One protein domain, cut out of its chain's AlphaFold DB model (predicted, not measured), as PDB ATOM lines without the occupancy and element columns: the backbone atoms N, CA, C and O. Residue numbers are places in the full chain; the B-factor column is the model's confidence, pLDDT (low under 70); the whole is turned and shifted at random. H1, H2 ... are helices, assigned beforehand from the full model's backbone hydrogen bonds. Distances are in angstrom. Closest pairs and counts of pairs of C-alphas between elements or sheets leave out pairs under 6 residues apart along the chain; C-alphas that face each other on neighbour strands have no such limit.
ATOM      1  N   GLU A  94     222.144 162.566 197.993       93.56
ATOM      2  CA  GLU A  94     221.184 162.269 199.062       93.56
ATOM      3  C   GLU A  94     220.055 163.312 199.134       93.56
ATOM      4  O   GLU A  94     218.885 162.965 199.275       93.56
ATOM      5  N   ARG A  95     220.367 164.602 198.946       95.25
ATOM      6  CA  ARG A  95     219.350 165.668 198.872       95.25
ATOM      7  C   ARG A  95     218.443 165.527 197.654       95.25
ATOM      8  O   ARG A  95     217.249 165.799 197.758       95.25
ATOM      9  N   PHE A  96     218.996 165.152 196.503       94.75
ATOM     10  CA  PHE A  96     218.206 164.882 195.302       94.75
ATOM     11  C   PHE A  96     217.343 163.639 195.478       94.75
ATOM     12  O   PHE A  96     216.160 163.703 195.174       94.75
ATOM     13  N   LYS A  97     217.894 162.565 196.051       96.88
ATOM     14  CA  LYS A  97     217.150 161.347 196.374       96.88
ATOM     15  C   LYS A  97     215.966 161.652 197.287       96.88
ATOM     16  O   LYS A  97     214.845 161.317 196.938       96.88
ATOM     17  N   LYS A  98     216.194 162.384 198.382       95.81
ATOM     18  CA  LYS A  98     215.129 162.793 199.307       95.81
ATOM     19  C   LYS A  98     214.052 163.647 198.630       95.81
ATOM     20  O   LYS A  98     212.872 163.426 198.862       95.81
ATOM     21  N   ARG A  99     214.443 164.617 197.792       96.31
ATOM     22  CA  ARG A  99     213.475 165.429 197.031       96.31
ATOM     23  C   ARG A  99     212.700 164.598 196.015       96.31
ATOM     24  O   ARG A  99     211.520 164.853 195.829       96.31
ATOM     25  N   ASN A 100     213.343 163.626 195.374       95.44
ATOM     26  CA  ASN A 100     212.670 162.740 194.436       95.44
ATOM     27  C   ASN A 100     211.661 161.835 195.154       95.44
ATOM     28  O   ASN A 100     210.520 161.766 194.730       95.44
ATOM     29  N   GLU A 101     212.038 161.243 196.291       97.00
ATOM     30  CA  GLU A 101     211.122 160.461 197.139       97.00
ATOM     31  C   GLU A 101     209.917 161.301 197.609       97.00
ATOM     32  O   GLU A 101     208.779 160.834 197.599       97.00
ATOM     33  N   GLU A 102     210.141 162.566 197.982       97.00
ATOM     34  CA  GLU A 102     209.063 163.487 198.357       97.00
ATOM     35  C   GLU A 102     208.150 163.830 197.168       97.00
ATOM     36  O   GLU A 102     206.927 163.799 197.307       97.00
ATOM     37  N   LEU A 103     208.720 164.119 195.995       97.19
ATOM     38  CA  LEU A 103     207.954 164.404 194.778       97.19
ATOM     39  C   LEU A 103     207.150 163.187 194.306       97.19
ATOM     40  O   LEU A 103     205.995 163.341 193.914       97.19
ATOM     41  N   GLU A 104     207.726 161.988 194.377       97.06
ATOM     42  CA  GLU A 104     207.035 160.731 194.081       97.06
ATOM     43  C   GLU A 104     205.848 160.532 195.032       97.06
ATOM     44  O   GLU A 104     204.730 160.283 194.576       97.06
ATOM     45  N   SER A 105     206.041 160.756 196.336       97.50
ATOM     46  CA  SER A 105     204.959 160.678 197.323       97.50
ATOM     47  C   SER A 105     203.849 161.708 197.071       97.50
ATOM     48  O   SER A 105     202.665 161.365 197.133       97.50
ATOM     49  N   GLN A 106     204.196 162.955 196.729       97.75
ATOM     50  CA  GLN A 106     203.213 163.988 196.376       97.75
ATOM     51  C   GLN A 106     202.450 163.632 195.092       97.75
ATOM     52  O   GLN A 106     201.230 163.803 195.026       97.75
ATOM     53  N   ALA A 107     203.134 163.096 194.080       97.19
ATOM     54  CA  ALA A 107     202.506 162.652 192.840       97.19
ATOM     55  C   ALA A 107     201.511 161.508 193.088       97.19
ATOM     56  O   ALA A 107     200.394 161.529 192.561       97.19
ATOM     57  N   GLU A 108     201.873 160.539 193.931       97.88
ATOM     58  CA  GLU A 108     200.959 159.477 194.351       97.88
ATOM     59  C   GLU A 108     199.753 160.036 195.111       97.88
ATOM     60  O   GLU A 108     198.615 159.678 194.795       97.88
ATOM     61  N   GLN A 109     199.969 160.963 196.046       98.12
ATOM     62  CA  GLN A 109     198.894 161.610 196.796       98.12
ATOM     63  C   GLN A 109     197.911 162.339 195.870       98.12
ATOM     64  O   GLN A 109     196.697 162.165 195.998       98.12
ATOM     65  N   HIS A 110     198.406 163.110 194.901       97.62
ATOM     66  CA  HIS A 110     197.556 163.784 193.920       97.62
ATOM     67  C   HIS A 110     196.809 162.797 193.021       97.62
ATOM     68  O   HIS A 110     195.627 162.996 192.741       97.62
ATOM     69  N   ARG A 111     197.447 161.694 192.616       97.94
ATOM     70  CA  ARG A 111     196.779 160.627 191.855       97.94
ATOM     71  C   ARG A 111     195.626 160.007 192.650       97.94
ATOM     72  O   ARG A 111     194.554 159.785 192.086       97.94
ATOM     73  N   HIS A 112     195.809 159.781 193.950       97.94
ATOM     74  CA  HIS A 112     194.740 159.309 194.832       97.94
ATOM     75  C   HIS A 112     193.608 160.333 194.975       97.94
ATOM     76  O   HIS A 112     192.441 159.954 194.897       97.94
ATOM     77  N   GLN A 113     193.927 161.624 195.109       97.88
ATOM     78  CA  GLN A 113     192.924 162.696 195.149       97.88
ATOM     79  C   GLN A 113     192.109 162.772 193.854       97.88
ATOM     80  O   GLN A 113     190.887 162.869 193.910       97.88
ATOM     81  N   LEU A 114     192.761 162.681 192.691       98.12
ATOM     82  CA  LEU A 114     192.072 162.667 191.399       98.12
ATOM     83  C   LEU A 114     191.141 161.460 191.265       98.12
ATOM     84  O   LEU A 114     190.025 161.619 190.778       98.12
ATOM     85  N   SER A 115     191.566 160.280 191.726       97.81
ATOM     86  CA  SER A 115     190.706 159.092 191.749       97.81
ATOM     87  C   SER A 115     189.485 159.305 192.644       97.81
ATOM     88  O   SER A 115     188.365 159.091 192.198       97.81
ATOM     89  N   ALA A 116     189.687 159.793 193.871       97.75
ATOM     90  CA  ALA A 116     188.600 160.028 194.818       97.75
ATOM     91  C   ALA A 116     187.591 161.068 194.301       97.75
ATOM     92  O   ALA A 116     186.386 160.844 194.370       97.75
ATOM     93  N   LEU A 117     188.072 162.173 193.721       98.00
ATOM     94  CA  LEU A 117     187.213 163.190 193.108       98.00
ATOM     95  C   LEU A 117     186.470 162.647 191.884       98.00
ATOM     96  O   LEU A 117     185.309 162.986 191.664       98.00
ATOM     97  N   GLN A 118     187.112 161.803 191.075       97.69
ATOM     98  CA  GLN A 118     186.456 161.171 189.933       97.69
ATOM     99  C   GLN A 118     185.333 160.229 190.385       97.69
ATOM    100  O   GLN A 118     184.263 160.230 189.771       97.69
ATOM    101  N   ASP A 119     185.556 159.469 191.458       97.62
ATOM    102  CA  ASP A 119     184.549 158.595 192.059       97.62
ATOM    103  C   ASP A 119     183.388 159.408 192.646       97.62
ATOM    104  O   ASP A 119     182.228 159.099 192.377       97.62
ATOM    105  N   GLU A 120     183.675 160.510 193.344       97.88
ATOM    106  CA  GLU A 120     182.655 161.431 193.859       97.88
ATOM    107  C   GLU A 120     181.822 162.051 192.727       97.88
ATOM    108  O   GLU A 120     180.593 162.064 192.786       97.88
ATOM    109  N   ILE A 121     182.464 162.495 191.642       96.56
ATOM    110  CA  ILE A 121     181.771 162.999 190.450       96.56
ATOM    111  C   ILE A 121     180.869 161.919 189.844       96.56
ATOM    112  O   ILE A 121     179.763 162.230 189.395       96.56
ATOM    113  N   ASN A 122     181.323 160.667 189.791       94.44
ATOM    114  CA  ASN A 122     180.526 159.564 189.261       94.44
ATOM    115  C   ASN A 122     179.302 159.293 190.147       94.44
ATOM    116  O   ASN A 122     178.194 159.221 189.617       94.44
ATOM    117  N   ILE A 123     179.479 159.252 191.470       96.25
ATOM    118  CA  ILE A 123     178.383 159.093 192.438       96.25
ATOM    119  C   ILE A 123     177.371 160.235 192.291       96.25
ATOM    120  O   ILE A 123     176.186 159.988 192.081       96.25
ATOM    121  N   LEU A 124     177.829 161.490 192.284       94.69
ATOM    122  CA  LEU A 124     176.950 162.649 192.117       94.69
ATOM    123  C   LEU A 124     176.216 162.634 190.772       94.69
ATOM    124  O   LEU A 124     175.059 163.044 190.690       94.69
ATOM    125  N   ARG A 125     176.857 162.179 189.690       90.00
ATOM    126  CA  ARG A 125     176.192 162.028 188.384       90.00
ATOM    127  C   ARG A 125     175.098 160.969 188.430       90.00
ATOM    128  O   ARG A 125     174.026 161.200 187.873       90.00
ATOM    129  N   GLU A 126     175.350 159.837 189.081       90.50
ATOM    130  CA  GLU A 126     174.353 158.782 189.258       90.50
ATOM    131  C   GLU A 126     173.171 159.254 190.109       90.50
ATOM    132  O   GLU A 126     172.023 159.055 189.707       90.50
ATOM    133  N   ASP A 127     173.429 159.953 191.212       93.31
ATOM    134  CA  ASP A 127     172.391 160.502 192.088       93.31
ATOM    135  C   ASP A 127     171.551 161.570 191.382       93.31
ATOM    136  O   ASP A 127     170.319 161.527 191.426       93.31
ATOM    137  N   ASN A 128     172.189 162.488 190.646       92.06
ATOM    138  CA  ASN A 128     171.484 163.478 189.827       92.06
ATOM    139  C   ASN A 128     170.589 162.807 188.777       92.06
ATOM    140  O   ASN A 128     169.459 163.245 188.544       92.06
ATOM    141  N   LEU A 129     171.056 161.712 188.171       88.19
ATOM    142  CA  LEU A 129     170.263 160.940 187.220       88.19
ATOM    143  C   LEU A 129     169.070 160.246 187.897       88.19
ATOM    144  O   LEU A 129     167.974 160.238 187.338       88.19
ATOM    145  N   GLN A 130     169.248 159.681 189.093       89.75
ATOM    146  CA  GLN A 130     168.156 159.074 189.865       89.75
ATOM    147  C   GLN A 130     167.117 160.109 190.314       89.75
ATOM    148  O   GLN A 130     165.915 159.838 190.299       89.75
ATOM    149  N   LEU A 131     167.555 161.308 190.705       88.50
ATOM    150  CA  LEU A 131     166.655 162.415 191.023       88.50
ATOM    151  C   LEU A 131     165.857 162.834 189.790       88.50
ATOM    152  O   LEU A 131     164.632 162.934 189.866       88.50
ATOM    153  N   TYR A 132     166.521 162.980 188.640       86.88
ATOM    154  CA  TYR A 132     165.855 163.264 187.372       86.88
ATOM    155  C   TYR A 132     164.811 162.192 187.018       86.88
ATOM    156  O   TYR A 132     163.686 162.516 186.644       86.88
ATOM    157  N   GLN A 133     165.138 160.910 187.210       86.75
ATOM    158  CA  GLN A 133     164.197 159.800 187.029       86.75
ATOM    159  C   GLN A 133     162.950 159.939 187.898       86.75
ATOM    160  O   GLN A 133     161.834 159.813 187.393       86.75
ATOM    161  N   LYS A 134     163.124 160.221 189.195       88.06
ATOM    162  CA  LYS A 134     162.013 160.409 190.138       88.06
ATOM    163  C   LYS A 134     161.142 161.603 189.751       88.06
ATOM    164  O   LYS A 134     159.922 161.478 189.763       88.06
ATOM    165  N   ILE A 135     161.752 162.728 189.373       83.75
ATOM    166  CA  ILE A 135     161.034 163.928 188.919       83.75
ATOM    167  C   ILE A 135     160.234 163.618 187.652       83.75
ATOM    168  O   ILE A 135     159.033 163.872 187.620       83.75
ATOM    169  N   ARG A 136     160.851 162.990 186.643       81.19
ATOM    170  CA  ARG A 136     160.171 162.605 185.394       81.19
ATOM    171  C   ARG A 136     159.038 161.610 185.642       81.19
ATOM    172  O   ARG A 136     157.981 161.726 185.029       81.19
ATOM    173  N   PHE A 137     159.234 160.659 186.555       84.62
ATOM    174  CA  PHE A 137     158.190 159.725 186.968       84.62
ATOM    175  C   PHE A 137     157.015 160.460 187.618       84.62
ATOM    176  O   PHE A 137     155.887 160.284 187.177       84.62
ATOM    177  N   LEU A 138     157.251 161.341 188.593       83.69
ATOM    178  CA  LEU A 138     156.185 162.130 189.222       83.69
ATOM    179  C   LEU A 138     155.466 163.045 188.223       83.69
ATOM    180  O   LEU A 138     154.238 163.109 188.230       83.69
ATOM    181  N   HIS A 139     156.216 163.686 187.323       76.06
ATOM    182  CA  HIS A 139     155.663 164.507 186.248       76.06
ATOM    183  C   HIS A 139     154.774 163.686 185.302       76.06
ATOM    184  O   HIS A 139     153.761 164.185 184.829       76.06
ATOM    185  N   SER A 140     155.089 162.408 185.056       76.50
ATOM    186  CA  SER A 140     154.245 161.541 184.219       76.50
ATOM    187  C   SER A 140     152.855 161.249 184.809       76.50
ATOM    188  O   SER A 140     151.940 160.932 184.054       76.50
ATOM    189  N   TYR A 141     152.665 161.394 186.128       77.81
ATOM    190  CA  TYR A 141     151.354 161.258 186.782       77.81
ATOM    191  C   TYR A 141     150.593 162.582 186.920       77.81
ATOM    192  O   TYR A 141     149.427 162.570 187.318       77.81
ATOM    193  N   GLN A 142     151.223 163.721 186.617       72.81
ATOM    194  CA  GLN A 142     150.588 165.032 186.684       72.81
ATOM    195  C   GLN A 142     150.122 165.433 185.270       72.81
ATOM    196  O   GLN A 142     150.957 165.593 184.382       72.81
ATOM    197  N   PRO A 143     148.808 165.569 185.005       55.47
ATOM    198  CA  PRO A 143     148.326 165.880 183.662       55.47
ATOM    199  C   PRO A 143     148.690 167.325 183.276       55.47
ATOM    200  O   PRO A 143     148.199 168.265 183.895       55.47
ATOM    201  N   GLU A 144     149.595 167.452 182.296       56.66
ATOM    202  CA  GLU A 144     149.909 168.543 181.335       56.66
ATOM    203  C   GLU A 144     149.779 170.036 181.732       56.66
ATOM    204  O   GLU A 144     149.845 170.910 180.872       56.66
ATOM    205  N   SER A 154     167.730 169.127 180.522       70.56
ATOM    206  CA  SER A 154     168.084 168.701 179.159       70.56
ATOM    207  C   SER A 154     169.359 167.840 179.117       70.56
ATOM    208  O   SER A 154     169.411 166.822 178.421       70.56
ATOM    209  N   ARG A 155     170.379 168.188 179.923       75.88
ATOM    210  CA  ARG A 155     171.633 167.415 180.023       75.88
ATOM    211  C   ARG A 155     171.385 166.020 180.599       75.88
ATOM    212  O   ARG A 155     171.827 165.036 180.006       75.88
ATOM    213  N   TYR A 156     170.654 165.936 181.708       81.69
ATOM    214  CA  TYR A 156     170.352 164.663 182.364       81.69
ATOM    215  C   TYR A 156     169.293 163.843 181.612       81.69
ATOM    216  O   TYR A 156     169.367 162.619 181.632       81.69
ATOM    217  N   SER A 157     168.398 164.487 180.853       81.88
ATOM    218  CA  SER A 157     167.434 163.832 179.960       81.88
ATOM    219  C   SER A 157     168.134 163.008 178.885       81.88
ATOM    220  O   SER A 157     167.859 161.819 178.742       81.88
ATOM    221  N   SER A 158     169.114 163.595 178.190       80.62
ATOM    222  CA  SER A 158     169.869 162.874 177.154       80.62
ATOM    223  C   SER A 158     170.658 161.678 177.710       80.62
ATOM    224  O   SER A 158     170.683 160.612 177.097       80.62
ATOM    225  N   GLN A 159     171.260 161.821 178.898       81.06
ATOM    226  CA  GLN A 159     171.963 160.727 179.580       81.06
ATOM    227  C   GLN A 159     170.998 159.635 180.053       81.06
ATOM    228  O   GLN A 159     171.313 158.448 179.973       81.06
ATOM    229  N   TYR A 160     169.813 160.028 180.515       82.56
ATOM    230  CA  TYR A 160     168.760 159.110 180.919       82.56
ATOM    231  C   TYR A 160     168.229 158.294 179.739       82.56
ATOM    232  O   TYR A 160     168.187 157.068 179.814       82.56
ATOM    233  N   GLU A 161     167.898 158.948 178.627       81.62
ATOM    234  CA  GLU A 161     167.399 158.296 177.411       81.62
ATOM    235  C   GLU A 161     168.446 157.358 176.797       81.62
ATOM    236  O   GLU A 161     168.117 156.244 176.390       81.62
ATOM    237  N   ALA A 162     169.726 157.744 176.830       79.38
ATOM    238  CA  ALA A 162     170.823 156.875 176.408       79.38
ATOM    239  C   ALA A 162     170.948 155.601 177.267       79.38
ATOM    240  O   ALA A 162     171.290 154.539 176.736       79.38
ATOM    241  N   ARG A 163     170.667 155.693 178.577       76.31
ATOM    242  CA  ARG A 163     170.677 154.552 179.511       76.31
ATOM    243  C   ARG A 163     169.423 153.682 179.390       76.31
ATOM    244  O   ARG A 163     169.510 152.480 179.623       76.31
ATOM    245  N   LEU A 164     168.279 154.271 179.045       74.31
ATOM    246  CA  LEU A 164     167.023 153.549 178.842       74.31
ATOM    247  C   LEU A 164     166.988 152.750 177.539       74.31
ATOM    248  O   LEU A 164     166.304 151.733 177.499       74.31
ATOM    249  N   ASP A 165     167.670 153.203 176.484       76.75
ATOM    250  CA  ASP A 165     167.634 152.540 175.180       76.75
ATOM    251  C   ASP A 165     168.331 151.162 175.239       76.75
ATOM    252  O   ASP A 165     169.569 151.097 175.275       76.75
ATOM    253  N   PRO A 166     167.578 150.042 175.194       71.62
ATOM    254  CA  PRO A 166     168.142 148.697 175.301       71.62
ATOM    255  C   PRO A 166     169.014 148.331 174.087       71.62
ATOM    256  O   PRO A 166     169.766 147.355 174.131       71.62
ATOM    257  N   PHE A 167     168.957 149.122 173.009       70.50
ATOM    258  CA  PHE A 167     169.710 148.903 171.781       70.50
ATOM    259  C   PHE A 167     170.920 149.827 171.627       70.50
ATOM    260  O   PHE A 167     171.691 149.635 170.690       70.50
ATOM    261  N   SER A 168     171.173 150.789 172.520       75.31
ATOM    262  CA  SER A 168     172.351 151.673 172.421       75.31
ATOM    263  C   SER A 168     173.665 150.879 172.490       75.31
ATOM    264  O   SER A 168     174.528 150.987 171.611       75.31
ATOM    265  N   SER A 169     173.756 149.975 173.466       71.62
ATOM    266  CA  SER A 169     174.870 149.036 173.637       71.62
ATOM    267  C   SER A 169     174.953 148.016 172.498       71.62
ATOM    268  O   SER A 169     176.044 147.579 172.125       71.62
ATOM    269  N   PHE A 170     173.808 147.643 171.917       77.06
ATOM    270  CA  PHE A 170     173.754 146.731 170.777       77.06
ATOM    271  C   PHE A 170     174.243 147.406 169.491       77.06
ATOM    272  O   PHE A 170     175.115 146.854 168.832       77.06
ATOM    273  N   ARG A 171     173.787 148.627 169.183       78.25
ATOM    274  CA  ARG A 171     174.232 149.418 168.026       78.25
ATOM    275  C   ARG A 171     175.732 149.692 168.072       78.25
ATOM    276  O   ARG A 171     176.391 149.569 167.048       78.25
ATOM    277  N   GLY A 172     176.289 149.996 169.248       75.62
ATOM    278  CA  GLY A 172     177.737 150.168 169.420       75.62
ATOM    279  C   GLY A 172     178.524 148.884 169.140       75.62
ATOM    280  O   GLY A 172     179.478 148.891 168.362       75.62
ATOM    281  N   ARG A 173     178.081 147.751 169.703       77.50
ATOM    282  CA  ARG A 173     178.698 146.435 169.463       77.50
ATOM    283  C   ARG A 173     178.518 145.952 168.025       77.50
ATOM    284  O   ARG A 173     179.430 145.345 167.473       77.50
ATOM    285  N   GLU A 174     177.379 146.224 167.401       77.81
ATOM    286  CA  GLU A 174     177.119 145.903 165.999       77.81
ATOM    287  C   GLU A 174     177.979 146.771 165.075       77.81
ATOM    288  O   GLU A 174     178.585 146.254 164.142       77.81
ATOM    289  N   HIS A 175     178.122 148.066 165.369       75.69
ATOM    290  CA  HIS A 175     179.022 148.965 164.649       75.69
ATOM    291  C   HIS A 175     180.475 148.485 164.744       75.69
ATOM    292  O   HIS A 175     181.161 148.379 163.729       75.69
ATOM    293  N   GLN A 176     180.914 148.080 165.939       70.88
ATOM    294  CA  GLN A 176     182.237 147.498 166.158       70.88
ATOM    295  C   GLN A 176     182.413 146.156 165.436       70.88
ATOM    296  O   GLN A 176     183.472 145.910 164.864       70.88
ATOM    297  N   ARG A 177     181.379 145.306 165.388       77.38
ATOM    298  CA  ARG A 177     181.390 144.066 164.595       77.38
ATOM    299  C   ARG A 177     181.467 144.348 163.101       77.38
ATOM    300  O   ARG A 177     182.268 143.711 162.432       77.38
ATOM    301  N   ARG A 178     180.721 145.332 162.589       68.62
ATOM    302  CA  ARG A 178     180.812 145.761 161.186       68.62
ATOM    303  C   ARG A 178     182.219 146.260 160.855       68.62
ATOM    304  O   ARG A 178     182.760 145.851 159.834       68.62
ATOM    305  N   TYR A 179     182.856 147.043 161.734       62.00
ATOM    306  CA  TYR A 179     184.270 147.416 161.575       62.00
ATOM    307  C   TYR A 179     185.217 146.220 161.676       62.00
ATOM    308  O   TYR A 179     186.197 146.149 160.937       62.00
ATOM    309  N   ALA A 180     184.932 145.255 162.550       68.44
ATOM    310  CA  ALA A 180     185.717 144.035 162.681       68.44
ATOM    311  C   ALA A 180     185.583 143.117 161.454       68.44
ATOM    312  O   ALA A 180     186.544 142.425 161.127       68.44
ATOM    313  N   THR A 181     184.459 143.156 160.735       71.38
ATOM    314  CA  THR A 181     184.263 142.421 159.475       71.38
ATOM    315  C   THR A 181     184.834 143.130 158.246       71.38
ATOM    316  O   THR A 181     184.915 142.510 157.190       71.38
ATOM    317  N   LEU A 182     185.248 144.402 158.353       64.62
ATOM    318  CA  LEU A 182     185.947 145.075 157.255       64.62
ATOM    319  C   LEU A 182     187.301 144.409 156.999       64.62
ATOM    320  O   LEU A 182     187.981 143.944 157.928       64.62
TER     321      LEU A 182
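What this domain is: This is residues 94 to 144 and 154 to 182 of the 269 residues of the protein "Protein CASP" of Darwinula stevensoni (UniProt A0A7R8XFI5). One very long helix, H1, has a short helix, H2, set across it towards its far end, and H3 follows H2 away from H1, as in a lopsided T. The H1 residues 94 to 124 stick out on one side of the junction, residues 137 to 144 on the other, and residues 161 to 182, with H3, make the free arm. The printed part has 80 residues with three named helices in the order H1, H2, H3 and no named strand; the class is all helix. The whole is extended, with a radius of gyration of the C-alphas of 22.4 A, and flat, spanning 73 by 46 by 15 A.

Where its parts are: H1 holds residues 94 to 140 and is 68.6 A long, from C-alpha 94 at (221.184, 162.269, 199.062) to C-alpha 140 at (154.245, 161.541, 184.219). H2 holds residues 154 to 164, 15.2 A. H3 holds residues 168 to 181, 19.9 A, and ends with C-alpha 181 at (184.263, 142.421, 159.475).

How they stand to each other: H1 touches H2 with residues 128 to 133 alone; the closest C-alphas, of Leu 129 and Tyr 156, are 6.1 A apart. Their lines are about perpendicular, at 84 degrees. H2 and H3 are close but not clearly touching, the closest C-alphas being those of Ala 162 and Ser 168, 6.7 A apart. They run the same way at a steep tilt of 68 degrees, only just short of about perpendicular. H1 and H3 are apart. In H1, H2 and H3 every O i to N i+4 pair is within hydrogen-bond range.

The domain as a whole: The two C-alphas farthest apart, of Glu 94 and Pro 143, are 74.6 A apart. Residues 145 to 153 are not printed, and C-alphas 144 and 154 are 18.3 A apart across this cut, which lies in the link from H1 to H2. The link from H2 to H3 is tight. Mean pLDDT of the printed part is 85.3; residues 143 to 144, 178 to 180 and 182 are under 70.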